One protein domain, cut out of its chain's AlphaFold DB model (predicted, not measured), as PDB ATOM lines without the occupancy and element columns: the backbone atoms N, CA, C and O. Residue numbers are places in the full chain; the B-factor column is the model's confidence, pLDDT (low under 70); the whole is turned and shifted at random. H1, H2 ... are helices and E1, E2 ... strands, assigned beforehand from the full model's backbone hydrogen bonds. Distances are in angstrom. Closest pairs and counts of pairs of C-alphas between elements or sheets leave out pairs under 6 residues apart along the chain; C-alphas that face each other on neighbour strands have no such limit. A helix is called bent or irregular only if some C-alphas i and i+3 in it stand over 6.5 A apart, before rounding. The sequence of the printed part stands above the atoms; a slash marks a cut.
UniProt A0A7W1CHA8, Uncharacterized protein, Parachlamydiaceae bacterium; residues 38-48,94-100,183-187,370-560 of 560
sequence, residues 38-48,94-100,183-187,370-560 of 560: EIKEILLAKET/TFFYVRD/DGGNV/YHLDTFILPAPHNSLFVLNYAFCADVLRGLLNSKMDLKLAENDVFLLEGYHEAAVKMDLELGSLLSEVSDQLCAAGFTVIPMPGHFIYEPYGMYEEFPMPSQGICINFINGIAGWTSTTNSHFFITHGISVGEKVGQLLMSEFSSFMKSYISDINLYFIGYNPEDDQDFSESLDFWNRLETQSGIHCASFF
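Overview. This is residues 38 to 48, 94 to 100, 183 to 187 and 370 to 560 of the 560 residues of an uncharacterized protein of Parachlamydiaceae bacterium (UniProt A0A7W1CHA8). Three small sheets, E2 E3 E4, the hairpin E5 E6, and E7 E8 E9, make the core, and of the named elements E6 and E5 have their centres nearest to the mean of the C-alphas, at 6.8 A and 8.3 A. The bent helix H3 wraps round one side, arm H3b over the first sheet and arm H3a packed on E5, with H2 side by side with H3a; H4 runs past the first and last sheets. The printed part has 214 residues, 124 of them in named elements, with six named helices and nine named strands that follow each other along the chain as E1 H1 E2 E3 H2 H3 E4 E5 E6 E7 E8 H4 E9 H5 H6; the sheets E2 E3 E4 and E7 E8 E9 are mixed, E5 E6 is antiparallel, and the class is mixed, helices and strands. It is compact, with a radius of gyration of the C-alphas of 17.3 A and spans of 49 by 40 by 34 A.

Along the chain. E1, residues 41 to 45, begins at C-alpha 41 (198.876, 254.646, 122.526). H1 is 96 to 100, E2 376 to 379, E3 383 to 387 and H2 389 to 401, 18.1 A long. H3, residues 410 to 443, was assigned as one helix by its hydrogen bonds but is bent: C-alphas 429 and 432 are 7.7 A apart. Its arms are H3a, 410 to 429, 28.9 A, and H3b, 432 to 443, 16.4 A. E4 is 447 to 451, E5 454 to 457, E6 473 to 476, E7 481 to 485, E8 490 to 496, 19.7 A, H4 503 to 519, 24.9 A, E9 524 to 528 and H5 539 to 545. H6, 554 to 557, ends at C-alpha 557 (200.428, 241.247, 119.168).

Arrangement. E3 is antiparallel to E2 (N 377 to O 385, 2.9 A) and parallel to E4 (N 386 to O 449, 2.9 A). H3b runs along the strands over E3 and E4, at a height over the sheet of 9.5 A. H2 and H3a form a helical hairpin, their closest C-alphas Tyr 389 and Asp 427, 4.9 A. E4 runs on into E5 at 21 degrees; E5 and E6 are a hairpin (N 455 to O 475, 2.8 A). E8 is antiparallel to E7 (N 481 to O 494, 2.8 A) and parallel to E9 (N 493 to O 524, 2.9 A). The crossover E8, H4, E9 is right-handed. H4 only grazes the sheet E7 E8 E9, as does H5. The closest C-alphas of E8 and H6, Thr 495 and Ile 554, are 6.1 A apart. H1 is close to H6 but not clearly touching, with the C-alphas of Phe 96 and Ala 557 6.7 A apart. Each O i to N i+4 pair is within hydrogen-bond range in H2, H3a, H3b and H5, 12 of 13 in H4; H1 has 0 of 1 but 1 of 2 O i to N i+3 pairs, and H6 is too short for an i+4 pair.

Size, cuts and confidence. The C-alphas of Glu 464 and Ser 486, the two farthest apart, are 52.8 A apart. Cuts leave out 49 to 93, 101 to 182 and 188 to 369, with C-alpha gaps of 8.6, 9.1 and 12.2 A. The link E5 to E6 is long. Mean pLDDT of the printed part is 78.5; 57 residues are under 70, among them 94 to 100 and 458 to 472.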
ATOM      1  N   GLU A  38     205.594 256.030 129.810       77.62
ATOM      2  CA  GLU A  38     204.145 256.247 129.780       77.62
ATOM      3  C   GLU A  38     203.552 255.744 128.453       77.62
ATOM      4  O   GLU A  38     203.909 256.246 127.384       77.62
ATOM      5  N   ILE A  39     202.598 254.815 128.530       81.75
ATOM      6  CA  ILE A  39     201.897 254.291 127.358       81.75
ATOM      7  C   ILE A  39     200.657 255.155 127.132       81.75
ATOM      8  O   ILE A  39     199.713 255.133 127.919       81.75
ATOM      9  N   LYS A  40     200.652 255.930 126.044       82.75
ATOM     10  CA  LYS A  40     199.494 256.747 125.616       82.75
ATOM     11  C   LYS A  40     198.704 256.097 124.492       82.75
ATOM     12  O   LYS A  40     197.535 256.419 124.265       82.75
ATOM     13  N   GLU A  41     199.364 255.219 123.759       83.56
ATOM     14  CA  GLU A  41     198.876 254.646 122.526       83.56
ATOM     15  C   GLU A  41     199.378 253.214 122.421       83.56
ATOM     16  O   GLU A  41     200.526 252.942 122.741       83.56
ATOM     17  N   ILE A  42     198.508 252.305 121.996       80.25
ATOM     18  CA  ILE A  42     198.878 250.939 121.648       80.25
ATOM     19  C   ILE A  42     198.564 250.760 120.170       80.25
ATOM     20  O   ILE A  42     197.420 250.947 119.734       80.25
ATOM     21  N   LEU A  43     199.586 250.406 119.395       74.31
ATOM     22  CA  LEU A  43     199.416 250.002 118.011       74.31
ATOM     23  C   LEU A  43     199.089 248.508 117.980       74.31
ATOM     24  O   LEU A  43     199.881 247.676 118.420       74.31
ATOM     25  N   LEU A  44     197.921 248.176 117.445       70.75
ATOM     26  CA  LEU A  44     197.445 246.805 117.289       70.75
ATOM     27  C   LEU A  44     197.387 246.469 115.800       70.75
ATOM     28  O   LEU A  44     196.992 247.313 114.998       70.75
ATOM     29  N   ALA A  45     197.790 245.273 115.389       62.50
ATOM     30  CA  ALA A  45     197.816 244.940 113.972       62.50
ATOM     31  C   ALA A  45     196.374 244.938 113.471       62.50
ATOM     32  O   ALA A  45     195.531 244.190 113.967       62.50
ATOM     33  N   LYS A  46     196.092 245.787 112.477       59.31
ATOM     34  CA  LYS A  46     194.974 245.585 111.572       59.31
ATOM     35  C   LYS A  46     195.160 244.206 110.999       59.31
ATOM     36  O   LYS A  46     196.232 243.857 110.506       59.31
ATOM     37  N   GLU A  47     194.066 243.480 111.021       56.62
ATOM     38  CA  GLU A  47     193.844 242.382 110.119       56.62
ATOM     39  C   GLU A  47     194.340 242.795 108.727       56.62
ATOM     40  O   GLU A  47     193.809 243.718 108.101       56.62
ATOM     41  N   THR A  48     195.422 242.180 108.250       41.53
ATOM     42  CA  THR A  48     195.681 242.249 106.824       41.53
ATOM     43  C   THR A  48     194.524 241.525 106.174       41.53
ATOM     44  O   THR A  48     194.334 240.334 106.425       41.53
ATOM     45  N   THR A  94     201.044 247.064 109.777       51.97
ATOM     46  CA  THR A  94     202.387 246.518 109.973       51.97
ATOM     47  C   THR A  94     202.294 245.145 110.631       51.97
ATOM     48  O   THR A  94     201.760 245.025 111.727       51.97
ATOM     49  N   PHE A  95     202.842 244.117 109.980       49.03
ATOM     50  CA  PHE A  95     202.977 242.790 110.581       49.03
ATOM     51  C   PHE A  95     204.097 242.776 111.623       49.03
ATOM     52  O   PHE A  95     205.182 243.314 111.404       49.03
ATOM     53  N   PHE A  96     203.832 242.135 112.756       50.78
ATOM     54  CA  PHE A  96     204.603 242.336 113.981       50.78
ATOM     55  C   PHE A  96     205.683 241.299 114.271       50.78
ATOM     56  O   PHE A  96     206.553 241.578 115.089       50.78
ATOM     57  N   TYR A  97     205.734 240.196 113.515       43.69
ATOM     58  CA  TYR A  97     206.850 239.236 113.558       43.69
ATOM     59  C   TYR A  97     208.222 239.888 113.318       43.69
ATOM     60  O   TYR A  97     209.255 239.316 113.644       43.69
ATOM     61  N   VAL A  98     208.247 241.092 112.740       40.38
ATOM     62  CA  VAL A  98     209.481 241.827 112.464       40.38
ATOM     63  C   VAL A  98     210.100 242.407 113.746       40.38
ATOM     64  O   VAL A  98     211.315 242.586 113.776       40.38
ATOM     65  N   ARG A  99     209.307 242.635 114.817       43.38
ATOM     66  CA  ARG A  99     209.746 243.222 116.104       43.38
ATOM     67  C   ARG A  99     210.979 242.522 116.666       43.38
ATOM     68  O   ARG A  99     211.932 243.171 117.082       43.38
ATOM     69  N   ASP A 100     210.956 241.199 116.607       47.62
ATOM     70  CA  ASP A 100     211.928 240.325 117.263       47.62
ATOM     71  C   ASP A 100     213.108 239.966 116.341       47.62
ATOM     72  O   ASP A 100     214.099 239.363 116.756       47.62
ATOM     73  N   ASP A 183     211.539 248.174 122.435       45.62
ATOM     74  CA  ASP A 183     211.503 247.058 123.377       45.62
ATOM     75  C   ASP A 183     210.599 245.991 122.733       45.62
ATOM     76  O   ASP A 183     209.385 246.154 122.588       45.62
ATOM     77  N   GLY A 184     211.238 244.964 122.172       55.34
ATOM     78  CA  GLY A 184     210.579 243.789 121.611       55.34
ATOM     79  C   GLY A 184     210.394 242.712 122.669       55.34
ATOM     80  O   GLY A 184     210.862 242.853 123.794       55.34
ATOM     81  N   GLY A 185     209.802 241.572 122.307       66.06
ATOM     82  CA  GLY A 185     209.616 240.475 123.268       66.06
ATOM     83  C   GLY A 185     210.934 239.904 123.804       66.06
ATOM     84  O   GLY A 185     210.941 239.163 124.781       66.06
ATOM     85  N   ASN A 186     212.058 240.265 123.177       74.00
ATOM     86  CA  ASN A 186     213.408 239.811 123.493       74.00
ATOM     87  C   ASN A 186     214.328 240.871 124.104       74.00
ATOM     88  O   ASN A 186     215.479 240.537 124.385       74.00
ATOM     89  N   VAL A 187     213.885 242.120 124.269       76.19
ATOM     90  CA  VAL A 187     214.724 243.196 124.817       76.19
ATOM     91  C   VAL A 187     213.921 244.012 125.818       76.19
ATOM     92  O   VAL A 187     212.878 244.550 125.467       76.19
ATOM     93  N   TYR A 370     210.388 231.151 123.325       60.53
ATOM     94  CA  TYR A 370     210.874 231.938 122.182       60.53
ATOM     95  C   TYR A 370     211.179 233.406 122.535       60.53
ATOM     96  O   TYR A 370     212.115 233.967 121.970       60.53
ATOM     97  N   HIS A 371     210.447 234.007 123.485       73.19
ATOM     98  CA  HIS A 371     210.617 235.404 123.903       73.19
ATOM     99  C   HIS A 371     210.746 235.580 125.415       73.19
ATOM    100  O   HIS A 371     210.127 234.833 126.175       73.19
ATOM    101  N   LEU A 372     211.507 236.593 125.847       79.12
ATOM    102  CA  LEU A 372     211.623 236.957 127.264       79.12
ATOM    103  C   LEU A 372     210.268 237.363 127.861       79.12
ATOM    104  O   LEU A 372     209.936 236.929 128.958       79.12
ATOM    105  N   ASP A 373     209.456 238.114 127.117       81.19
ATOM    106  CA  ASP A 373     208.118 238.585 127.520       81.19
ATOM    107  C   ASP A 373     207.091 237.477 127.806       81.19
ATOM    108  O   ASP A 373     206.004 237.744 128.316       81.19
ATOM    109  N   THR A 374     207.399 236.222 127.483       80.12
ATOM    110  CA  THR A 374     206.526 235.082 127.797       80.12
ATOM    111  C   THR A 374     206.787 234.494 129.182       80.12
ATOM    112  O   THR A 374     205.995 233.672 129.637       80.12
ATOM    113  N   PHE A 375     207.888 234.878 129.838       84.31
ATOM    114  CA  PHE A 375     208.260 234.373 131.164       84.31
ATOM    115  C   PHE A 375     208.880 235.431 132.094       84.31
ATOM    116  O   PHE A 375     209.091 235.134 133.268       84.31
ATOM    117  N   ILE A 376     209.133 236.649 131.610       89.06
ATOM    118  CA  ILE A 376     209.573 237.813 132.385       89.06
ATOM    119  C   ILE A 376     208.608 238.962 132.120       89.06
ATOM    120  O   ILE A 376     208.301 239.274 130.971       89.06
ATOM    121  N   LEU A 377     208.185 239.624 133.189       87.56
ATOM    122  CA  LEU A 377     207.341 240.805 133.135       87.56
ATOM    123  C   LEU A 377     207.877 241.875 134.104       87.56
ATOM    124  O   LEU A 377     208.048 241.580 135.291       87.56
ATOM    125  N   PRO A 378     208.129 243.114 133.642       84.19
ATOM    126  CA  PRO A 378     208.504 244.219 134.523       84.19
ATOM    127  C   PRO A 378     207.478 244.488 135.629       84.19
ATOM    128  O   PRO A 378     206.269 244.348 135.423       84.19
ATOM    129  N   ALA A 379     207.967 244.855 136.814       82.00
ATOM    130  CA  ALA A 379     207.167 245.061 138.013       82.00
ATOM    131  C   ALA A 379     207.673 246.275 138.835       82.00
ATOM    132  O   ALA A 379     208.833 246.677 138.709       82.00
ATOM    133  N   PRO A 380     206.839 246.868 139.720       77.31
ATOM    134  CA  PRO A 380     207.184 248.055 140.511       77.31
ATOM    135  C   PRO A 380     208.440 247.866 141.359       77.31
ATOM    136  O   PRO A 380     208.758 246.753 141.760       77.31
ATOM    137  N   HIS A 381     209.067 248.957 141.790       77.81
ATOM    138  CA  HIS A 381     210.192 248.936 142.730       77.81
ATOM    139  C   HIS A 381     211.438 248.198 142.223       77.81
ATOM    140  O   HIS A 381     212.106 247.506 142.997       77.81
ATOM    141  N   ASN A 382     211.781 248.378 140.951       82.19
ATOM    142  CA  ASN A 382     212.912 247.738 140.293       82.19
ATOM    143  C   ASN A 382     212.844 246.208 140.441       82.19
ATOM    144  O   ASN A 382     213.835 245.546 140.785       82.19
ATOM    145  N   SER A 383     211.635 245.660 140.283       86.69
ATOM    146  CA  SER A 383     211.374 244.233 140.405       86.69
ATOM    147  C   SER A 383     210.939 243.632 139.076       86.69
ATOM    148  O   SER A 383     210.579 244.331 138.130       86.69
ATOM    149  N   LEU A 384     211.033 242.313 138.993       90.56
ATOM    150  CA  LEU A 384     210.660 241.542 137.819       90.56
ATOM    151  C   LEU A 384     209.806 240.371 138.272       90.56
ATOM    152  O   LEU A 384     210.241 239.581 139.112       90.56
ATOM    153  N   PHE A 385     208.616 240.242 137.700       92.00
ATOM    154  CA  PHE A 385     207.877 238.996 137.776       92.00
ATOM    155  C   PHE A 385     208.527 237.981 136.836       92.00
ATOM    156  O   PHE A 385     208.730 238.261 135.656       92.00
ATOM    157  N   VAL A 386     208.850 236.802 137.359       93.62
ATOM    158  CA  VAL A 386     209.428 235.697 136.589       93.62
ATOM    159  C   VAL A 386     208.541 234.476 136.761       93.62
ATOM    160  O   VAL A 386     208.172 234.118 137.882       93.62
ATOM    161  N   LEU A 387     208.180 233.841 135.647       92.62
ATOM    162  CA  LEU A 387     207.388 232.619 135.646       92.62
ATOM    163  C   LEU A 387     208.033 231.561 136.543       92.62
ATOM    164  O   LEU A 387     209.233 231.306 136.457       92.62
ATOM    165  N   ASN A 388     207.222 230.909 137.373       94.81
ATOM    166  CA  ASN A 388     207.674 229.797 138.195       94.81
ATOM    167  C   ASN A 388     206.634 228.668 138.187       94.81
ATOM    168  O   ASN A 388     205.551 228.812 138.754       94.81
ATOM    169  N   TYR A 389     206.960 227.544 137.544       90.69
ATOM    170  CA  TYR A 389     206.019 226.433 137.374       90.69
ATOM    171  C   TYR A 389     205.730 225.674 138.671       90.69
ATOM    172  O   TYR A 389     204.582 225.290 138.888       90.69
ATOM    173  N   ALA A 390     206.697 225.533 139.580       94.50
ATOM    174  CA  ALA A 390     206.421 225.040 140.928       94.50
ATOM    175  C   ALA A 390     205.419 225.940 141.681       94.50
ATOM    176  O   ALA A 390     204.537 225.434 142.378       94.50
ATOM    177  N   PHE A 391     205.483 227.264 141.508       94.94
ATOM    178  CA  PHE A 391     204.478 228.175 142.062       94.94
ATOM    179  C   PHE A 391     203.124 228.005 141.343       94.94
ATOM    180  O   PHE A 391     202.093 227.915 142.011       94.94
ATOM    181  N   CYS A 392     203.091 227.855 140.012       94.56
ATOM    182  CA  CYS A 392     201.855 227.502 139.294       94.56
ATOM    183  C   CYS A 392     201.210 226.224 139.864       94.56
ATOM    184  O   CYS A 392     200.026 226.230 140.208       94.56
ATOM    185  N   ALA A 393     201.989 225.148 140.024       95.31
ATOM    186  CA  ALA A 393     201.529 223.877 140.585       95.31
ATOM    187  C   ALA A 393     200.989 224.054 142.012       95.31
ATOM    188  O   ALA A 393     199.964 223.488 142.389       95.31
ATOM    189  N   ASP A 394     201.630 224.898 142.811       95.06
ATOM    190  CA  ASP A 394     201.189 225.186 144.165       95.06
ATOM    191  C   ASP A 394     199.846 225.906 144.245       95.06
ATOM    192  O   ASP A 394     199.035 225.553 145.107       95.06
ATOM    193  N   VAL A 395     199.604 226.874 143.358       93.69
ATOM    194  CA  VAL A 395     198.309 227.562 143.242       93.69
ATOM    195  C   VAL A 395     197.220 226.572 142.846       93.69
ATOM    196  O   VAL A 395     196.196 226.483 143.523       93.69
ATOM    197  N   LEU A 396     197.473 225.755 141.823       95.06
ATOM    198  CA  LEU A 396     196.527 224.742 141.350       95.06
ATOM    199  C   LEU A 396     196.205 223.705 142.430       95.06
ATOM    200  O   LEU A 396     195.045 223.373 142.662       95.06
ATOM    201  N   ARG A 397     197.220 223.251 143.170       95.38
ATOM    202  CA  ARG A 397     197.043 222.358 144.319       95.38
ATOM    203  C   ARG A 397     196.238 223.011 145.442       95.38
ATOM    204  O   ARG A 397     195.451 222.330 146.096       95.38
ATOM    205  N   GLY A 398     196.426 224.309 145.679       93.69
ATOM    206  CA  GLY A 398     195.603 225.088 146.605       93.69
ATOM    207  C   GLY A 398     194.124 225.051 146.214       93.69
ATOM    208  O   GLY A 398     193.290 224.670 147.034       93.69
ATOM    209  N   LEU A 399     193.819 225.340 144.946       93.38
ATOM    210  CA  LEU A 399     192.459 225.278 144.396       93.38
ATOM    211  C   LEU A 399     191.854 223.867 144.511       93.38
ATOM    212  O   LEU A 399     190.719 223.716 144.964       93.38
ATOM    213  N   LEU A 400     192.626 222.822 144.190       94.00
ATOM    214  CA  LEU A 400     192.204 221.420 144.316       94.00
ATOM    215  C   LEU A 400     191.891 221.022 145.765       94.00
ATOM    216  O   LEU A 400     190.896 220.341 146.022       94.00
ATOM    217  N   ASN A 401     192.702 221.467 146.727       94.19
ATOM    218  CA  ASN A 401     192.466 221.202 148.149       94.19
ATOM    219  C   ASN A 401     191.209 221.911 148.673       94.19
ATOM    220  O   ASN A 401     190.553 221.406 149.583       94.19
ATOM    221  N   SER A 402     190.848 223.046 148.072       92.19
ATOM    222  CA  SER A 402     189.653 223.825 148.403       92.19
ATOM    223  C   SER A 402     188.428 223.465 147.554       92.19
ATOM    224  O   SER A 402     187.415 224.154 147.638       92.19
ATOM    225  N   LYS A 403     188.457 222.376 146.769       89.25
ATOM    226  CA  LYS A 403     187.386 222.034 145.808       89.25
ATOM    227  C   LYS A 403     185.972 221.960 146.397       89.25
ATOM    228  O   LYS A 403     185.013 222.346 145.730       89.25
ATOM    229  N   MET A 404     185.837 221.498 147.644       84.94
ATOM    230  CA  MET A 404     184.543 221.424 148.340       84.94
ATOM    231  C   MET A 404     184.025 222.814 148.723       84.94
ATOM    232  O   MET A 404     182.859 223.123 148.478       84.94
ATOM    233  N   ASP A 405     184.897 223.667 149.266       91.25
ATOM    234  CA  ASP A 405     184.562 225.041 149.663       91.25
ATOM    235  C   ASP A 405     184.256 225.907 148.438       91.25
ATOM    236  O   ASP A 405     183.311 226.699 148.428       91.25
ATOM    237  N   LEU A 406     185.021 225.686 147.370       88.50
ATOM    238  CA  LEU A 406     184.850 226.339 146.086       88.50
ATOM    239  C   LEU A 406     183.661 225.793 145.302       88.50
ATOM    240  O   LEU A 406     183.306 226.423 144.318       88.50
ATOM    241  N   LYS A 407     183.003 224.696 145.705       92.19
ATOM    242  CA  LYS A 407     181.892 224.061 144.963       92.19
ATOM    243  C   LYS A 407     182.250 223.838 143.486       92.19
ATOM    244  O   LYS A 407     181.592 224.400 142.605       92.19
ATOM    245  N   LEU A 408     183.342 223.121 143.240       89.75
ATOM    246  CA  LEU A 408     183.793 222.764 141.893       89.75
ATOM    247  C   LEU A 408     183.015 221.552 141.369       89.75
ATOM    248  O   LEU A 408     182.787 220.603 142.123       89.75
ATOM    249  N   ALA A 409     182.613 221.584 140.098       90.88
ATOM    250  CA  ALA A 409     182.046 220.418 139.424       90.88
ATOM    251  C   ALA A 409     183.138 219.375 139.122       90.88
ATOM    252  O   ALA A 409     184.328 219.680 139.156       90.88
ATOM    253  N   GLU A 410     182.751 218.140 138.786       88.81
ATOM    254  CA  GLU A 410     183.717 217.087 138.422       88.81
ATOM    255  C   GLU A 410     184.604 217.509 137.242       88.81
ATOM    256  O   GLU A 410     185.820 217.333 137.299       88.81
ATOM    257  N   ASN A 411     184.021 218.170 136.236       86.19
ATOM    258  CA  ASN A 411     184.767 218.706 135.096       86.19
ATOM    259  C   ASN A 411     185.787 219.779 135.511       86.19
ATOM    260  O   ASN A 411     186.902 219.782 134.996       86.19
ATOM    261  N   ASP A 412     185.442 220.664 136.455       88.56
ATOM    262  CA  ASP A 412     186.369 221.685 136.968       88.56
ATOM    263  C   ASP A 412     187.559 221.038 137.688       88.56
ATOM    264  O   ASP A 412     188.704 221.462 137.532       88.56
ATOM    265  N   VAL A 413     187.290 220.002 138.491       90.62
ATOM    266  CA  VAL A 413     188.328 219.263 139.220       90.62
ATOM    267  C   VAL A 413     189.258 218.558 138.239       90.62
ATOM    268  O   VAL A 413     190.471 218.700 138.362       90.62
ATOM    269  N   PHE A 414     188.703 217.875 137.238       88.31
ATOM    270  CA  PHE A 414     189.475 217.201 136.194       88.31
ATOM    271  C   PHE A 414     190.375 218.175 135.414       88.31
ATOM    272  O   PHE A 414     191.555 217.905 135.192       88.31
ATOM    273  N   LEU A 415     189.845 219.347 135.049       86.56
ATOM    274  CA  LEU A 415     190.610 220.416 134.405       86.56
ATOM    275  C   LEU A 415     191.773 220.902 135.281       86.56
ATOM    276  O   LEU A 415     192.905 221.003 134.807       86.56
ATOM    277  N   LEU A 416     191.513 221.186 136.562       91.00
ATOM    278  CA  LEU A 416     192.546 221.621 137.506       91.00
ATOM    279  C   LEU A 416     193.629 220.560 137.727       91.00
ATOM    280  O   LEU A 416     194.802 220.918 137.838       91.00
ATOM    281  N   GLU A 417     193.261 219.279 137.783       91.19
ATOM    282  CA  GLU A 417     194.213 218.166 137.869       91.19
ATOM    283  C   GLU A 417     195.120 218.130 136.632       91.19
ATOM    284  O   GLU A 417     196.341 218.096 136.780       91.19
ATOM    285  N   GLY A 418     194.554 218.274 135.428       86.31
ATOM    286  CA  GLY A 418     195.336 218.336 134.190       86.31
ATOM    287  C   GLY A 418     196.303 219.526 134.135       86.31
ATOM    288  O   GLY A 418     197.476 219.352 133.805       86.31
ATOM    289  N   TYR A 419     195.856 220.728 134.526       90.00
ATOM    290  CA  TYR A 419     196.752 221.886 134.650       90.00
ATOM    291  C   TYR A 419     197.862 221.644 135.681       90.00
ATOM    292  O   TYR A 419     199.001 222.070 135.484       90.00
ATOM    293  N   HIS A 420     197.541 220.985 136.798       92.94
ATOM    294  CA  HIS A 420     198.498 220.723 137.871       92.94
ATOM    295  C   HIS A 420     199.585 219.747 137.418       92.94
ATOM    296  O   HIS A 420     200.768 220.012 137.623       92.94
ATOM    297  N   GLU A 421     199.200 218.648 136.771       86.56
ATOM    298  CA  GLU A 421     200.140 217.674 136.208       86.56
ATOM    299  C   GLU A 421     201.076 218.318 135.181       86.56
ATOM    300  O   GLU A 421     202.294 218.127 135.247       86.56
ATOM    301  N   ALA A 422     200.531 219.145 134.286       83.50
ATOM    302  CA  ALA A 422     201.325 219.880 133.313       83.50
ATOM    303  C   ALA A 422     202.292 220.868 133.983       83.50
ATOM    304  O   ALA A 422     203.464 220.905 133.622       83.50
ATOM    305  N   ALA A 423     201.853 221.625 134.994       86.38
ATOM    306  CA  ALA A 423     202.730 222.544 135.722       86.38
ATOM    307  C   ALA A 423     203.888 221.806 136.421       86.38
ATOM    308  O   ALA A 423     205.029 222.253 136.344       86.38
ATOM    309  N   VAL A 424     203.626 220.651 137.041       84.38
ATOM    310  CA  VAL A 424     204.677 219.812 137.650       84.38
ATOM    311  C   VAL A 424     205.670 219.318 136.597       84.38
ATOM    312  O   VAL A 424     206.878 219.357 136.824       84.38
ATOM    313  N   LYS A 425     205.186 218.881 135.432       78.69
ATOM    314  CA  LYS A 425     206.045 218.459 134.318       78.69
ATOM    315  C   LYS A 425     206.916 219.612 133.807       78.69
ATOM    316  O   LYS A 425     208.122 219.442 133.667       78.69
ATOM    317  N   MET A 426     206.329 220.789 133.594       77.06
ATOM    318  CA  MET A 426     207.058 221.975 133.134       77.06
ATOM    319  C   MET A 426     208.103 222.451 134.150       77.06
ATOM    320  O   MET A 426     209.162 222.925 133.750       77.06
ATOM    321  N   ASP A 427     207.853 222.294 135.452       84.19
ATOM    322  CA  ASP A 427     208.848 222.577 136.491       84.19
ATOM    323  C   ASP A 427     210.045 221.617 136.427       84.19
ATOM    324  O   ASP A 427     211.193 222.046 136.521       84.19
ATOM    325  N   LEU A 428     209.806 220.327 136.179       76.19
ATOM    326  CA  LEU A 428     210.885 219.351 135.990       76.19
ATOM    327  C   LEU A 428     211.729 219.639 134.739       76.19
ATOM    328  O   LEU A 428     212.928 219.363 134.739       76.19
ATOM    329  N   GLU A 429     211.111 220.164 133.679       70.94
ATOM    330  CA  GLU A 429     211.780 220.443 132.404       70.94
ATOM    331  C   GLU A 429     212.492 221.805 132.379       70.94
ATOM    332  O   GLU A 429     213.599 221.902 131.852       70.94
ATOM    333  N   LEU A 430     211.873 222.854 132.933       75.94
ATOM    334  CA  LEU A 430     212.329 224.247 132.807       75.94
ATOM    335  C   LEU A 430     212.662 224.920 134.145       75.94
ATOM    336  O   LEU A 430     213.134 226.058 134.149       75.94
ATOM    337  N   GLY A 431     212.426 224.262 135.281       80.00
ATOM    338  CA  GLY A 431     212.596 224.860 136.607       80.00
ATOM    339  C   GLY A 431     214.035 225.283 136.904       80.00
ATOM    340  O   GLY A 431     214.243 226.371 137.443       80.00
ATOM    341  N   SER A 432     215.037 224.487 136.507       80.38
ATOM    342  CA  SER A 432     216.451 224.856 136.688       80.38
ATOM    343  C   SER A 432     216.827 226.086 135.862       80.38
ATOM    344  O   SER A 432     217.404 227.027 136.403       80.38
ATOM    345  N   LEU A 433     216.401 226.132 134.598       79.56
ATOM    346  CA  LEU A 433     216.610 227.273 133.708       79.56
ATOM    347  C   LEU A 433     215.948 228.551 134.247       79.56
ATOM    348  O   LEU A 433     216.574 229.605 134.282       79.56
ATOM    349  N   LEU A 434     214.695 228.476 134.709       84.69
ATOM    350  CA  LEU A 434     213.995 229.629 135.294       84.69
ATOM    351  C   LEU A 434     214.622 230.080 136.624       84.69
ATOM    352  O   LEU A 434     214.613 231.275 136.939       84.69
ATOM    353  N   SER A 435     215.201 229.151 137.391       88.50
ATOM    354  CA  SER A 435     216.002 229.479 138.574       88.50
ATOM    355  C   SER A 435     217.282 230.216 138.186       88.50
ATOM    356  O   SER A 435     217.589 231.239 138.789       88.50
ATOM    357  N   GLU A 436     217.994 229.755 137.156       88.31
ATOM    358  CA  GLU A 436     219.197 230.427 136.661       88.31
ATOM    359  C   GLU A 436     218.880 231.840 136.157       88.31
ATOM    360  O   GLU A 436     219.560 232.796 136.527       88.31
ATOM    361  N   VAL A 437     217.803 231.999 135.381       89.31
ATOM    362  CA  VAL A 437     217.305 233.318 134.962       89.31
ATOM    363  C   VAL A 437     217.052 234.203 136.182       89.31
ATOM    364  O   VAL A 437     217.490 235.352 136.215       89.31
ATOM    365  N   SER A 438     216.384 233.678 137.210       94.25
ATOM    366  CA  SER A 438     216.116 234.426 138.443       94.25
ATOM    367  C   SER A 438     217.412 234.869 139.134       94.25
ATOM    368  O   SER A 438     217.522 236.023 139.555       94.25
ATOM    369  N   ASP A 439     218.419 233.998 139.197       93.12
ATOM    370  CA  ASP A 439     219.728 234.309 139.775       93.12
ATOM    371  C   ASP A 439     220.477 235.377 138.960       93.12
ATOM    372  O   ASP A 439     221.031 236.320 139.535       93.12
ATOM    373  N   GLN A 440     220.443 235.290 137.625       92.06
ATOM    374  CA  GLN A 440     221.030 236.289 136.724       92.06
ATOM    375  C   GLN A 440     220.387 237.672 136.919       92.06
ATOM    376  O   GLN A 440     221.093 238.679 137.018       92.06
ATOM    377  N   LEU A 441     219.059 237.731 137.038       93.56
ATOM    378  CA  LEU A 441     218.321 238.976 137.268       93.56
ATOM    379  C   LEU A 441     218.592 239.559 138.665       93.56
ATOM    380  O   LEU A 441     218.774 240.772 138.809       93.56
ATOM    381  N   CYS A 442     218.702 238.712 139.691       94.12
ATOM    382  CA  CYS A 442     219.127 239.146 141.023       94.12
ATOM    383  C   CYS A 442     220.554 239.719 140.997       94.12
ATOM    384  O   CYS A 442     220.814 240.773 141.585       94.12
ATOM    385  N   ALA A 443     221.478 239.077 140.276       92.75
ATOM    386  CA  ALA A 443     222.850 239.557 140.106       92.75
ATOM    387  C   ALA A 443     222.918 240.892 139.338       92.75
ATOM    388  O   ALA A 443     223.756 241.741 139.656       92.75
ATOM    389  N   ALA A 444     221.996 241.114 138.395       90.88
ATOM    390  CA  ALA A 444     221.797 242.390 137.702       90.88
ATOM    391  C   ALA A 444     221.206 243.498 138.605       90.88
ATOM    392  O   ALA A 444     221.160 244.673 138.226       90.88
ATOM    393  N   GLY A 445     220.814 243.158 139.837       90.44
ATOM    394  CA  GLY A 445     220.342 244.095 140.851       90.44
ATOM    395  C   GLY A 445     218.829 244.294 140.874       90.44
ATOM    396  O   GLY A 445     218.380 245.288 141.445       90.44
ATOM    397  N   PHE A 446     218.048 243.399 140.270       90.81
ATOM    398  CA  PHE A 446     216.589 243.411 140.377       90.81
ATOM    399  C   PHE A 446     216.107 242.615 141.588       90.81
ATOM    400  O   PHE A 446     216.773 241.694 142.060       90.81
ATOM    401  N   THR A 447     214.910 242.947 142.071       91.19
ATOM    402  CA  THR A 447     214.164 242.044 142.958       91.19
ATOM    403  C   THR A 447     213.356 241.080 142.099       91.19
ATOM    404  O   THR A 447     212.443 241.508 141.401       91.19
ATOM    405  N   VAL A 448     213.664 239.786 142.135       93.06
ATOM    406  CA  VAL A 448     212.888 238.788 141.387       93.06
ATOM    407  C   VAL A 448     211.708 238.300 142.215       93.06
ATOM    408  O   VAL A 448     211.856 237.906 143.373       93.06
ATOM    409  N   ILE A 449     210.532 238.322 141.601       92.69
ATOM    410  CA  ILE A 449     209.279 237.868 142.180       92.69
ATOM    411  C   ILE A 449     208.799 236.646 141.390       92.69
ATOM    412  O   ILE A 449     208.476 236.780 140.208       92.69
ATOM    413  N   PRO A 450     208.689 235.459 142.009       93.75
ATOM    414  CA  PRO A 450     208.153 234.299 141.316       93.75
ATOM    415  C   PRO A 450     206.647 234.490 141.072       93.75
ATOM    416  O   PRO A 450     205.924 234.961 141.955       93.75
ATOM    417  N   MET A 451     206.172 234.128 139.880       92.00
ATOM    418  CA  MET A 451     204.809 234.416 139.430       92.00
ATOM    419  C   MET A 451     204.093 233.166 138.889       92.00
ATOM    420  O   MET A 451     204.623 232.500 137.992       92.00
ATOM    421  N   PRO A 452     202.867 232.871 139.367       91.19
ATOM    422  CA  PRO A 452     202.011 231.838 138.801       91.19
ATOM    423  C   PRO A 452     201.206 232.409 137.624       91.19
ATOM    424  O   PRO A 452     200.091 232.899 137.798       91.19
ATOM    425  N   GLY A 453     201.799 232.417 136.429       87.69
ATOM    426  CA  GLY A 453     201.232 233.140 135.286       87.69
ATOM    427  C   GLY A 453     201.160 232.374 133.971       87.69
ATOM    428  O   GLY A 453     200.724 232.954 132.984       87.69
ATOM    429  N   HIS A 454     201.557 231.098 133.948       88.50
ATOM    430  CA  HIS A 454     201.449 230.246 132.764       88.50
ATOM    431  C   HIS A 454     200.879 228.872 133.141       88.50
ATOM    432  O   HIS A 454     201.466 228.167 133.966       88.50
ATOM    433  N   PHE A 455     199.741 228.503 132.554       85.50
ATOM    434  CA  PHE A 455     199.022 227.256 132.819       85.50
ATOM    435  C   PHE A 455     198.714 226.545 131.505       85.50
ATOM    436  O   PHE A 455     198.083 227.110 130.618       85.50
ATOM    437  N   ILE A 456     199.148 225.295 131.387       82.31
ATOM    438  CA  ILE A 456     199.018 224.502 130.163       82.31
ATOM    439  C   ILE A 456     198.159 223.281 130.475       82.31
ATOM    440  O   ILE A 456     198.384 222.615 131.477       82.31
ATOM    441  N   TYR A 457     197.179 222.989 129.631       78.38
ATOM    442  CA  TYR A 457     196.383 221.772 129.664       78.38
ATOM    443  C   TYR A 457     196.554 221.045 128.333       78.38
ATOM    444  O   TYR A 457     196.171 221.547 127.275       78.38
ATOM    445  N   GLU A 458     197.117 219.843 128.393       69.94
ATOM    446  CA  GLU A 458     197.230 218.949 127.246       69.94
ATOM    447  C   GLU A 458     196.201 217.819 127.415       69.94
ATOM    448  O   GLU A 458     196.321 217.039 128.364       69.94
ATOM    449  N   PRO A 459     195.178 217.702 126.545       63.09
ATOM    450  CA  PRO A 459     194.238 216.595 126.603       63.09
ATOM    451  C   PRO A 459     194.976 215.302 126.242       63.09
ATOM    452  O   PRO A 459     195.168 214.970 125.071       63.09
ATOM    453  N   TYR A 460     195.408 214.554 127.252       53.16
ATOM    454  CA  TYR A 460     195.864 213.185 127.057       53.16
ATOM    455  C   TYR A 460     194.653 212.340 126.654       53.16
ATOM    456  O   TYR A 460     193.641 212.341 127.352       53.16
ATOM    457  N   GLY A 461     194.751 211.640 125.516       47.00
ATOM    458  CA  GLY A 461     193.680 210.862 124.868       47.00
ATOM    459  C   GLY A 461     193.175 209.639 125.645       47.00
ATOM    460  O   GLY A 461     193.058 208.561 125.076       47.00
ATOM    461  N   MET A 462     192.911 209.786 126.941       41.75
ATOM    462  CA  MET A 462     192.537 208.721 127.868       41.75
ATOM    463  C   MET A 462     191.057 208.741 128.264       41.75
ATOM    464  O   MET A 462     190.598 207.767 128.850       41.75
ATOM    465  N   TYR A 463     190.288 209.787 127.939       47.38
ATOM    466  CA  TYR A 463     188.896 209.885 128.391       47.38
ATOM    467  C   TYR A 463     187.971 210.361 127.267       47.38
ATOM    468  O   TYR A 463     187.736 211.552 127.095       47.38
ATOM    469  N   GLU A 464     187.420 209.406 126.510       49.81
ATOM    470  CA  GLU A 464     186.358 209.641 125.512       49.81
ATOM    471  C   GLU A 464     185.029 210.115 126.147       49.81
ATOM    472  O   GLU A 464     184.113 210.517 125.432       49.81
ATOM    473  N   GLU A 465     184.905 210.071 127.480       50.97
ATOM    474  CA  GLU A 465     183.639 210.278 128.199       50.97
ATOM    475  C   GLU A 465     183.320 211.745 128.542       50.97
ATOM    476  O   GLU A 465     182.171 212.047 128.867       50.97
ATOM    477  N   PHE A 466     184.276 212.675 128.424       53.62
ATOM    478  CA  PHE A 466     184.040 214.099 128.695       53.62
ATOM    479  C   PHE A 466     184.126 214.930 127.405       53.62
ATOM    480  O   PHE A 466     185.116 214.814 126.679       53.62
ATOM    481  N   PRO A 467     183.132 215.792 127.097       52.06
ATOM    482  CA  PRO A 467     183.177 216.703 125.954       52.06
ATOM    483  C   PRO A 467     184.183 217.827 126.230       52.06
ATOM    484  O   PRO A 467     183.824 218.945 126.586       52.06
ATOM    485  N   MET A 468     185.463 217.500 126.121       54.22
ATOM    486  CA  MET A 468     186.570 218.430 126.293       54.22
ATOM    487  C   MET A 468     186.983 219.006 124.938       54.22
ATOM    488  O   MET A 468     186.819 218.335 123.910       54.22
ATOM    489  N   PRO A 469     187.539 220.232 124.898       54.38
ATOM    490  CA  PRO A 469     188.145 220.732 123.678       54.38
ATOM    491  C   PRO A 469     189.229 219.745 123.236       54.38
ATOM    492  O   PRO A 469     190.129 219.385 123.990       54.38
ATOM    493  N   SER A 470     189.127 219.282 121.992       53.56
ATOM    494  CA  SER A 470     190.094 218.362 121.377       53.56
ATOM    495  C   SER A 470     191.466 219.005 121.144       53.56
ATOM    496  O   SER A 470     192.398 218.338 120.696       53.56
ATOM    497  N   GLN A 471     191.579 220.300 121.430       60.31
ATOM    498  CA  GLN A 471     192.764 221.127 121.283       60.31
ATOM    499  C   GLN A 471     193.241 221.511 122.686       60.31
ATOM    500  O   GLN A 471     192.429 221.867 123.539       60.31
ATOM    501  N   GLY A 472     194.545 221.388 122.943       66.06
ATOM    502  CA  GLY A 472     195.132 221.800 124.218       66.06
ATOM    503  C   GLY A 472     194.851 223.266 124.532       66.06
ATOM    504  O   GLY A 472     194.699 224.082 123.622       66.06
ATOM    505  N   ILE A 473     194.795 223.581 125.825       75.75
ATOM    506  CA  ILE A 473     194.487 224.919 126.325       75.75
ATOM    507  C   ILE A 473     195.739 225.506 126.972       75.75
ATOM    508  O   ILE A 473     196.348 224.876 127.830       75.75
ATOM    509  N   CYS A 474     196.117 226.721 126.605       79.62
ATOM    510  CA  CYS A 474     197.243 227.448 127.176       79.62
ATOM    511  C   CYS A 474     196.767 228.776 127.753       79.62
ATOM    512  O   CYS A 474     195.981 229.479 127.138       79.62
ATOM    513  N   ILE A 475     197.239 229.124 128.941       84.75
ATOM    514  CA  ILE A 475     196.923 230.378 129.609       84.75
ATOM    515  C   ILE A 475     198.234 231.049 129.968       84.75
ATOM    516  O   ILE A 475     198.897 230.578 130.885       84.75
ATOM    517  N   ASN A 476     198.597 232.146 129.311       84.56
ATOM    518  CA  ASN A 476     199.816 232.895 129.599       84.56
ATOM    519  C   ASN A 476     199.501 234.335 130.021       84.56
ATOM    520  O   ASN A 476     199.611 235.284 129.242       84.56
ATOM    521  N   PHE A 477     199.164 234.504 131.299       90.06
ATOM    522  CA  PHE A 477     198.910 235.817 131.872       90.06
ATOM    523  C   PHE A 477     200.139 236.733 131.867       90.06
ATOM    524  O   PHE A 477     199.960 237.950 131.826       90.06
ATOM    525  N   ILE A 478     201.357 236.173 131.907       88.38
ATOM    526  CA  ILE A 478     202.623 236.932 131.923       88.38
ATOM    527  C   ILE A 478     202.825 237.705 130.629       88.38
ATOM    528  O   ILE A 478     203.294 238.839 130.682       88.38
ATOM    529  N   ASN A 479     202.413 237.144 129.489       84.31
ATOM    530  CA  ASN A 479     202.535 237.799 128.188       84.31
ATOM    531  C   ASN A 479     201.447 238.871 127.959       84.31
ATOM    532  O   ASN A 479     200.774 238.922 126.925       84.31
ATOM    533  N   GLY A 480     201.262 239.719 128.968       85.81
ATOM    534  CA  GLY A 480     200.367 240.864 128.989       85.81
ATOM    535  C   GLY A 480     201.098 242.186 128.774       85.81
ATOM    536  O   GLY A 480     202.321 242.279 128.824       85.81
ATOM    537  N   ILE A 481     200.324 243.236 128.534       83.75
ATOM    538  CA  ILE A 481     200.802 244.611 128.427       83.75
ATOM    539  C   ILE A 481     200.685 245.243 129.806       83.75
ATOM    540  O   ILE A 481     199.579 245.421 130.315       83.75
ATOM    541  N   ALA A 482     201.813 245.615 130.394       84.06
ATOM    542  CA  ALA A 482     201.842 246.408 131.609       84.06
ATOM    543  C   ALA A 482     202.225 247.849 131.285       84.06
ATOM    544  O   ALA A 482     203.080 248.085 130.436       84.06
ATOM    545  N   GLY A 483     201.609 248.813 131.962       81.75
ATOM    546  CA  GLY A 483     201.948 250.210 131.743       81.75
ATOM    547  C   GLY A 483     201.307 251.173 132.726       81.75
ATOM    548  O   GLY A 483     200.589 250.797 133.656       81.75
ATOM    549  N   TRP A 484     201.575 252.451 132.486       82.62
ATOM    550  CA  TRP A 484     201.015 253.579 133.219       82.62
ATOM    551  C   TRP A 484     200.597 254.689 132.262       82.62
ATOM    552  O   TRP A 484     201.205 254.874 131.207       82.62
ATOM    553  N   THR A 485     199.602 255.468 132.674       82.06
ATOM    554  CA  THR A 485     199.161 256.673 131.964       82.06
ATOM    555  C   THR A 485     198.959 257.842 132.926       82.06
ATOM    556  O   THR A 485     198.383 257.704 134.011       82.06
ATOM    557  N   SER A 486     199.377 259.037 132.508       85.00
ATOM    558  CA  SER A 486     199.108 260.269 133.255       85.00
ATOM    559  C   SER A 486     197.632 260.667 133.215       85.00
ATOM    560  O   SER A 486     197.167 261.356 134.123       85.00
ATOM    561  N   THR A 487     196.877 260.197 132.215       87.38
ATOM    562  CA  THR A 487     195.458 260.533 132.017       87.38
ATOM    563  C   THR A 487     194.592 260.061 133.183       87.38
ATOM    564  O   THR A 487     193.767 260.818 133.688       87.38
ATOM    565  N   THR A 488     194.782 258.816 133.626       85.81
ATOM    566  CA  THR A 488     194.064 258.238 134.778       85.81
ATOM    567  C   THR A 488     194.924 258.216 136.037       85.81
ATOM    568  O   THR A 488     194.446 257.818 137.100       85.81
ATOM    569  N   ASN A 489     196.192 258.628 135.929       83.25
ATOM    570  CA  ASN A 489     197.203 258.524 136.977       83.25
ATOM    571  C   ASN A 489     197.236 257.122 137.615       83.25
ATOM    572  O   ASN A 489     197.381 256.982 138.828       83.25
ATOM    573  N   SER A 490     197.051 256.087 136.794       82.38
ATOM    574  CA  SER A 490     196.874 254.709 137.248       82.38
ATOM    575  C   SER A 490     197.694 253.743 136.405       82.38
ATOM    576  O   SER A 490     197.946 253.980 135.223       82.38
ATOM    577  N   HIS A 491     198.092 252.637 137.028       84.06
ATOM    578  CA  HIS A 491     198.717 251.522 136.329       84.06
ATOM    579  C   HIS A 491     197.651 250.642 135.723       84.06
ATOM    580  O   HIS A 491     196.555 250.511 136.271       84.06
ATOM    581  N   PHE A 492     197.994 250.012 134.616       87.81
ATOM    582  CA  PHE A 492     197.150 249.014 134.011       87.81
ATOM    583  C   PHE A 492     197.957 247.773 133.666       87.81
ATOM    584  O   PHE A 492     199.160 247.829 133.407       87.81
ATOM    585  N   PHE A 493     197.258 246.651 133.672       90.19
ATOM    586  CA  PHE A 493     197.753 245.401 133.133       90.19
ATOM    587  C   PHE A 493     196.675 244.824 132.242       90.19
ATOM    588  O   PHE A 493     195.544 244.640 132.684       90.19
ATOM    589  N   ILE A 494     197.012 244.570 130.989       88.38
ATOM    590  CA  ILE A 494     196.104 244.006 130.007       88.38
ATOM    591  C   ILE A 494     196.633 242.631 129.635       88.38
ATOM    592  O   ILE A 494     197.723 242.511 129.090       88.38
ATOM    593  N   THR A 495     195.857 241.594 129.895       89.00
ATOM    594  CA  THR A 495     196.187 240.229 129.480       89.00
ATOM    595  C   THR A 495     194.966 239.559 128.878       89.00
ATOM    596  O   THR A 495     193.894 240.159 128.850       89.00
ATOM    597  N   HIS A 496     195.105 238.359 128.332       80.56
ATOM    598  CA  HIS A 496     193.956 237.644 127.794       80.56
ATOM    599  C   HIS A 496     193.105 237.062 128.934       80.56
ATOM    600  O   HIS A 496     193.614 236.632 129.971       80.56
ATOM    601  N   GLY A 497     191.787 237.100 128.764       81.50
ATOM    602  CA  GLY A 497     190.838 236.416 129.630       81.50
ATOM    603  C   GLY A 497     190.760 234.930 129.319       81.50
ATOM    604  O   GLY A 497     191.453 234.414 128.433       81.50
ATOM    605  N   ILE A 498     189.908 234.225 130.068       76.81
ATOM    606  CA  ILE A 498     189.749 232.777 129.935       76.81
ATOM    607  C   ILE A 498     188.315 232.345 130.224       76.81
ATOM    608  O   ILE A 498     187.750 232.692 131.262       76.81
ATOM    609  N   SER A 499     187.793 231.474 129.365       67.56
ATOM    610  CA  SER A 499     186.597 230.667 129.596       67.56
ATOM    611  C   SER A 499     187.002 229.191 129.627       67.56
ATOM    612  O   SER A 499     187.103 228.560 128.581       67.56
ATOM    613  N   VAL A 500     187.281 228.610 130.800       59.00
ATOM    614  CA  VAL A 500     187.541 227.157 130.883       59.00
ATOM    615  C   VAL A 500     186.680 226.545 131.985       59.00
ATOM    616  O   VAL A 500     186.868 226.847 133.164       59.00
ATOM    617  N   GLY A 501     185.696 225.742 131.557       58.25
ATOM    618  CA  GLY A 501     184.750 224.972 132.382       58.25
ATOM    619  C   GLY A 501     183.602 225.743 133.056       58.25
ATOM    620  O   GLY A 501     182.788 225.117 133.713       58.25
ATOM    621  N   GLU A 502     183.516 227.065 132.864       65.88
ATOM    622  CA  GLU A 502     182.770 228.089 133.637       65.88
ATOM    623  C   GLU A 502     183.533 228.612 134.862       65.88
ATOM    624  O   GLU A 502     183.742 229.821 134.973       65.88
ATOM    625  N   LYS A 503     184.010 227.745 135.765       84.19
ATOM    626  CA  LYS A 503     184.519 228.204 137.069       84.19
ATOM    627  C   LYS A 503     186.035 228.250 137.197       84.19
ATOM    628  O   LYS A 503     186.561 229.153 137.848       84.19
ATOM    629  N   VAL A 504     186.751 227.315 136.573       86.62
ATOM    630  CA  VAL A 504     188.221 227.247 136.665       86.62
ATOM    631  C   VAL A 504     188.871 228.509 136.104       86.62
ATOM    632  O   VAL A 504     189.696 229.117 136.782       86.62
ATOM    633  N   GLY A 505     188.461 228.949 134.909       85.38
ATOM    634  CA  GLY A 505     188.991 230.177 134.301       85.38
ATOM    635  C   GLY A 505     188.793 231.414 135.185       85.38
ATOM    636  O   GLY A 505     189.731 232.184 135.395       85.38
ATOM    637  N   GLN A 506     187.603 231.567 135.779       86.50
ATOM    638  CA  GLN A 506     187.297 232.673 136.692       86.50
ATOM    639  C   GLN A 506     188.152 232.632 137.961       86.50
ATOM    640  O   GLN A 506     188.641 233.671 138.402       86.50
ATOM    641  N   LEU A 507     188.371 231.441 138.528       89.50
ATOM    642  CA  LEU A 507     189.246 231.270 139.688       89.50
ATOM    643  C   LEU A 507     190.687 231.641 139.348       89.50
ATOM    644  O   LEU A 507     191.276 232.446 140.057       89.50
ATOM    645  N   LEU A 508     191.237 231.154 138.232       90.62
ATOM    646  CA  LEU A 508     192.599 231.500 137.815       90.62
ATOM    647  C   LEU A 508     192.768 233.009 137.570       90.62
ATOM    648  O   LEU A 508     193.748 233.591 138.031       90.62
ATOM    649  N   MET A 509     191.799 233.666 136.920       90.81
ATOM    650  CA  MET A 509     191.800 235.128 136.757       90.81
ATOM    651  C   MET A 509     191.684 235.863 138.104       90.81
ATOM    652  O   MET A 509     192.351 236.879 138.314       90.81
ATOM    653  N   SER A 510     190.869 235.356 139.033       89.88
ATOM    654  CA  SER A 510     190.718 235.907 140.385       89.88
ATOM    655  C   SER A 510     192.007 235.793 141.199       89.88
ATOM    656  O   SER A 510     192.446 236.778 141.802       89.88
ATOM    657  N   GLU A 511     192.658 234.629 141.174       90.44
ATOM    658  CA  GLU A 511     193.933 234.406 141.854       90.44
ATOM    659  C   GLU A 511     195.038 235.274 141.253       90.44
ATOM    660  O   GLU A 511     195.789 235.922 141.986       90.44
ATOM    661  N   PHE A 512     195.090 235.383 139.925       91.75
ATOM    662  CA  PHE A 512     196.011 236.287 139.244       91.75
ATOM    663  C   PHE A 512     195.757 237.754 139.626       91.75
ATOM    664  O   PHE A 512     196.690 238.495 139.940       91.75
ATOM    665  N   SER A 513     194.490 238.182 139.686       91.50
ATOM    666  CA  SER A 513     194.125 239.533 140.129       91.50
ATOM    667  C   SER A 513     194.551 239.804 141.566       91.50
ATOM    668  O   SER A 513     195.113 240.863 141.856       91.50
ATOM    669  N   SER A 514     194.312 238.845 142.456       89.56
ATOM    670  CA  SER A 514     194.684 238.926 143.866       89.56
ATOM    671  C   SER A 514     196.201 238.985 144.036       89.56
ATOM    672  O   SER A 514     196.699 239.806 144.809       89.56
ATOM    673  N   PHE A 515     196.941 238.192 143.254       90.56
ATOM    674  CA  PHE A 515     198.396 238.260 143.178       90.56
ATOM    675  C   PHE A 515     198.855 239.660 142.758       90.56
ATOM    676  O   PHE A 515     199.568 240.310 143.518       90.56
ATOM    677  N   MET A 516     198.392 240.183 141.619       89.50
ATOM    678  CA  MET A 516     198.814 241.501 141.120       89.50
ATOM    679  C   MET A 516     198.482 242.632 142.104       89.50
ATOM    680  O   MET A 516     199.326 243.484 142.391       89.50
ATOM    681  N   LYS A 517     197.283 242.610 142.698       87.62
ATOM    682  CA  LYS A 517     196.842 243.611 143.683       87.62
ATOM    683  C   LYS A 517     197.617 243.556 144.998       87.62
ATOM    684  O   LYS A 517     197.679 244.564 145.701       87.62
ATOM    685  N   SER A 518     198.230 242.418 145.330       84.62
ATOM    686  CA  SER A 518     199.106 242.314 146.504       84.62
ATOM    687  C   SER A 518     200.393 243.142 146.361       84.62
ATOM    688  O   SER A 518     200.933 243.600 147.369       84.62
ATOM    689  N   TYR A 519     200.831 243.400 145.122       82.12
ATOM    690  CA  TYR A 519     201.971 244.263 144.794       82.12
ATOM    691  C   TYR A 519     201.552 245.690 144.470       82.12
ATOM    692  O   TYR A 519     202.189 246.645 144.910       82.12
ATOM    693  N   ILE A 520     200.473 245.828 143.700       83.12
ATOM    694  CA  ILE A 520     200.004 247.098 143.150       83.12
ATOM    695  C   ILE A 520     198.530 247.230 143.491       83.12
ATOM    696  O   ILE A 520     197.648 246.838 142.731       83.12
ATOM    697  N   SER A 521     198.258 247.760 144.682       82.25
ATOM    698  CA  SER A 521     196.902 247.796 145.246       82.25
ATOM    699  C   SER A 521     195.862 248.505 144.365       82.25
ATOM    700  O   SER A 521     194.671 248.245 144.499       82.25
ATOM    701  N   ASP A 522     196.312 249.410 143.500       81.06
ATOM    702  CA  ASP A 522     195.530 250.279 142.623       81.06
ATOM    703  C   ASP A 522     195.717 249.952 141.129       81.06
ATOM    704  O   ASP A 522     195.443 250.793 140.275       81.06
ATOM    705  N   ILE A 523     196.177 248.741 140.789       87.50
ATOM    706  CA  ILE A 523     196.298 248.317 139.389       87.50
ATOM    707  C   ILE A 523     194.926 248.127 138.730       87.50
ATOM    708  O   ILE A 523     194.061 247.406 139.237       87.50
ATOM    709  N   ASN A 524     194.757 248.717 137.546       88.81
ATOM    710  CA  ASN A 524     193.642 248.433 136.650       88.81
ATOM    711  C   ASN A 524     193.963 247.184 135.829       88.81
ATOM    712  O   ASN A 524     194.606 247.249 134.782       88.81
ATOM    713  N   LEU A 525     193.542 246.030 136.332       90.62
ATOM    714  CA  LEU A 525     193.706 244.763 135.632       90.62
ATOM    715  C   LEU A 525     192.549 244.534 134.655       90.62
ATOM    716  O   LEU A 525     191.387 244.575 135.057       90.62
ATOM    717  N   TYR A 526     192.883 244.253 133.399       89.44
ATOM    718  CA  TYR A 526     191.940 243.979 132.327       89.44
ATOM    719  C   TYR A 526     192.234 242.637 131.651       89.44
ATOM    720  O   TYR A 526     193.370 242.359 131.268       89.44
ATOM    721  N   PHE A 527     191.186 241.833 131.479       88.19
ATOM    722  CA  PHE A 527     191.229 240.537 130.814       88.19
ATOM    723  C   PHE A 527     190.486 240.633 129.477       88.19
ATOM    724  O   PHE A 527     189.264 240.752 129.441       88.19
ATOM    725  N   ILE A 528     191.221 240.608 128.367       80.38
ATOM    726  CA  ILE A 528     190.665 240.702 127.016       80.38
ATOM    727  C   ILE A 528     189.751 239.518 126.745       80.38
ATOM    728  O   ILE A 528     190.121 238.370 126.971       80.38
ATOM    729  N   GLY A 529     188.581 239.806 126.193       75.94
ATOM    730  CA  GLY A 529     187.588 238.794 125.861       75.94
ATOM    731  C   GLY A 529     186.793 238.286 127.061       75.94
ATOM    732  O   GLY A 529     185.931 237.444 126.877       75.94
ATOM    733  N   TYR A 530     187.040 238.788 128.275       75.31
ATOM    734  CA  TYR A 530     186.209 238.483 129.435       75.31
ATOM    735  C   TYR A 530     185.186 239.598 129.664       75.31
ATOM    736  O   TYR A 530     185.554 240.725 130.004       75.31
ATOM    737  N   ASN A 531     183.902 239.272 129.512       72.19
ATOM    738  CA  ASN A 531     182.798 240.127 129.924       72.19
ATOM    739  C   ASN A 531     182.034 239.442 131.079       72.19
ATOM    740  O   ASN A 531     181.418 238.401 130.875       72.19
ATOM    741  N   PRO A 532     182.066 239.993 132.307       66.00
ATOM    742  CA  PRO A 532     181.368 239.393 133.444       66.00
ATOM    743  C   PRO A 532     179.837 239.529 133.367       66.00
ATOM    744  O   PRO A 532     179.144 238.884 134.150       66.00
ATOM    745  N   GLU A 533     179.311 240.390 132.488       70.50
ATOM    746  CA  GLU A 533     177.868 240.595 132.294       70.50
ATOM    747  C   GLU A 533     177.277 239.680 131.207       70.50
ATOM    748  O   GLU A 533     176.070 239.436 131.219       70.50
ATOM    749  N   ASP A 534     178.113 239.163 130.301       70.88
ATOM    750  CA  ASP A 534     177.744 238.251 129.213       70.88
ATOM    751  C   ASP A 534     178.939 237.342 128.887       70.88
ATOM    752  O   ASP A 534     179.898 237.758 128.242       70.88
ATOM    753  N   ASP A 535     178.902 236.096 129.357       63.91
ATOM    754  CA  ASP A 535     179.995 235.130 129.210       63.91
ATOM    755  C   ASP A 535     180.131 234.553 127.790       63.91
ATOM    756  O   ASP A 535     181.129 233.890 127.490       63.91
ATOM    757  N   GLN A 536     179.164 234.821 126.905       63.47
ATOM    758  CA  GLN A 536     179.259 234.486 125.483       63.47
ATOM    759  C   GLN A 536     179.910 235.596 124.662       63.47
ATOM    760  O   GLN A 536     180.427 235.330 123.568       63.47
ATOM    761  N   ASP A 537     179.912 236.820 125.188       64.25
ATOM    762  CA  ASP A 537     180.542 237.969 124.561       64.25
ATOM    763  C   ASP A 537     182.053 237.719 124.449       64.25
ATOM    764  O   ASP A 537     182.749 237.455 125.429       64.25
ATOM    765  N   PHE A 538     182.564 237.765 123.216       64.44
ATOM    766  CA  PHE A 538     183.974 237.540 122.872       64.44
ATOM    767  C   PHE A 538     184.545 236.125 123.106       64.44
ATOM    768  O   PHE A 538     185.771 235.970 123.069       64.44
ATOM    769  N   SER A 539     183.707 235.090 123.245       67.44
ATOM    770  CA  SER A 539     184.146 233.682 123.374       67.44
ATOM    771  C   SER A 539     185.160 233.251 122.299       67.44
ATOM    772  O   SER A 539     186.168 232.625 122.610       67.44
ATOM    773  N   GLU A 540     184.999 233.708 121.052       65.31
ATOM    774  CA  GLU A 540     185.955 233.460 119.961       65.31
ATOM    775  C   GLU A 540     187.363 234.029 120.226       65.31
ATOM    776  O   GLU A 540     188.367 233.436 119.827       65.31
ATOM    777  N   SER A 541     187.462 235.184 120.901       64.50
ATOM    778  CA  SER A 541     188.763 235.759 121.279       64.50
ATOM    779  C   SER A 541     189.426 234.925 122.372       64.50
ATOM    780  O   SER A 541     190.635 234.709 122.317       64.50
ATOM    781  N   LEU A 542     188.642 234.429 123.332       69.94
ATOM    782  CA  LEU A 542     189.128 233.536 124.383       69.94
ATOM    783  C   LEU A 542     189.626 232.213 123.790       69.94
ATOM    784  O   LEU A 542     190.733 231.784 124.104       69.94
ATOM    785  N   ASP A 543     188.862 231.614 122.880       68.31
ATOM    786  CA  ASP A 543     189.226 230.364 122.209       68.31
ATOM    787  C   ASP A 543     190.493 230.487 121.367       68.31
ATOM    788  O   ASP A 543     191.216 229.508 121.214       68.31
ATOM    789  N   PHE A 544     190.771 231.662 120.796       68.19
ATOM    790  CA  PHE A 544     192.007 231.902 120.057       68.19
ATOM    791  C   PHE A 544     193.213 232.030 120.988       68.19
ATOM    792  O   PHE A 544     194.199 231.312 120.818       68.19
ATOM    793  N   TRP A 545     193.148 232.941 121.962       69.75
ATOM    794  CA  TRP A 545     194.288 233.210 122.842       69.75
ATOM    795  C   TRP A 545     194.649 232.003 123.692       69.75
ATOM    796  O   TRP A 545     195.828 231.806 123.977       69.75
ATOM    797  N   ASN A 546     193.660 231.169 124.011       70.50
ATOM    798  CA  ASN A 546     193.864 230.000 124.842       70.50
ATOM    799  C   ASN A 546     194.287 228.740 124.072       70.50
ATOM    800  O   ASN A 546     194.341 227.671 124.675       70.50
ATOM    801  N   ARG A 547     194.592 228.801 122.767       68.62
ATOM    802  CA  ARG A 547     195.090 227.619 122.040       68.62
ATOM    803  C   ARG A 547     196.511 227.272 122.460       68.62
ATOM    804  O   ARG A 547     197.352 228.145 122.655       68.62
ATOM    805  N   LEU A 548     196.825 225.982 122.525       62.12
ATOM    806  CA  LEU A 548     198.187 225.543 122.820       62.12
ATOM    807  C   LEU A 548     199.215 226.076 121.810       62.12
ATOM    808  O   LEU A 548     200.365 226.286 122.177       62.12
ATOM    809  N   GLU A 549     198.817 226.303 120.556       56.84
ATOM    810  CA  GLU A 549     199.703 226.777 119.492       56.84
ATOM    811  C   GLU A 549     199.996 228.275 119.544       56.84
ATOM    812  O   GLU A 549     200.973 228.708 118.932       56.84
ATOM    813  N   THR A 550     199.173 229.081 120.226       56.72
ATOM    814  CA  THR A 550     199.443 230.516 120.299       56.72
ATOM    815  C   THR A 550     200.622 230.769 121.224       56.72
ATOM    816  O   THR A 550     201.484 231.534 120.806       56.72
ATOM    817  N   GLN A 551     200.703 230.139 122.413       55.41
ATOM    818  CA  GLN A 551     201.719 230.312 123.498       55.41
ATOM    819  C   GLN A 551     202.139 231.764 123.821       55.41
ATOM    820  O   GLN A 551     202.980 232.025 124.682       55.41
ATOM    821  N   SER A 552     201.531 232.715 123.132       61.53
ATOM    822  CA  SER A 552     201.806 234.125 123.043       61.53
ATOM    823  C   SER A 552     200.501 234.800 123.412       61.53
ATOM    824  O   SER A 552     199.428 234.435 122.936       61.53
ATOM    825  N   GLY A 553     200.601 235.725 124.345       70.25
ATOM    826  CA  GLY A 553     199.528 236.595 124.770       70.25
ATOM    827  C   GLY A 553     199.531 237.902 123.987       70.25
ATOM    828  O   GLY A 553     200.173 238.070 122.944       70.25
ATOM    829  N   ILE A 554     198.779 238.861 124.515       74.88
ATOM    830  CA  ILE A 554     198.512 240.129 123.841       74.88
ATOM    831  C   ILE A 554     199.772 240.992 123.649       74.88
ATOM    832  O   ILE A 554     199.835 241.785 122.706       74.88
ATOM    833  N   HIS A 555     200.804 240.821 124.481       78.06
ATOM    834  CA  HIS A 555     202.059 241.559 124.323       78.06
ATOM    835  C   HIS A 555     202.742 241.261 122.976       78.06
ATOM    836  O   HIS A 555     203.237 242.170 122.310       78.06
ATOM    837  N   CYS A 556     202.709 240.010 122.512       69.81
ATOM    838  CA  CYS A 556     203.265 239.621 121.210       69.81
ATOM    839  C   CYS A 556     202.498 240.202 120.010       69.81
ATOM    840  O   CYS A 556     203.036 240.257 118.905       69.81
ATOM    841  N   ALA A 557     201.258 240.652 120.210       65.00
ATOM    842  CA  ALA A 557     200.428 241.247 119.168       65.00
ATOM    843  C   ALA A 557     200.351 242.781 119.240       65.00
ATOM    844  O   ALA A 557     199.540 243.365 118.526       65.00
ATOM    845  N   SER A 558     201.159 243.444 120.073       62.03
ATOM    846  CA  SER A 558     201.058 244.889 120.325       62.03
ATOM    847  C   SER A 558     202.404 245.630 120.294       62.03
ATOM    848  O   SER A 558     203.478 245.038 120.411       62.03
ATOM    849  N   PHE A 559     202.318 246.950 120.093       62.62
ATOM    850  CA  PHE A 559     203.414 247.929 120.145       62.62
ATOM    851  C   PHE A 559     202.972 249.165 120.941       62.62
ATOM    852  O   PHE A 559     201.782 249.490 120.928       62.62
ATOM    853  N   PHE A 560     203.919 249.860 121.577       57.06
ATOM    854  CA  PHE A 560     203.670 250.977 122.505       57.06
ATOM    855  C   PHE A 560     204.323 252.284 122.047       57.06
ATOM    856  O   PHE A 560     205.395 252.212 121.399       57.06
TER     857      PHE A 560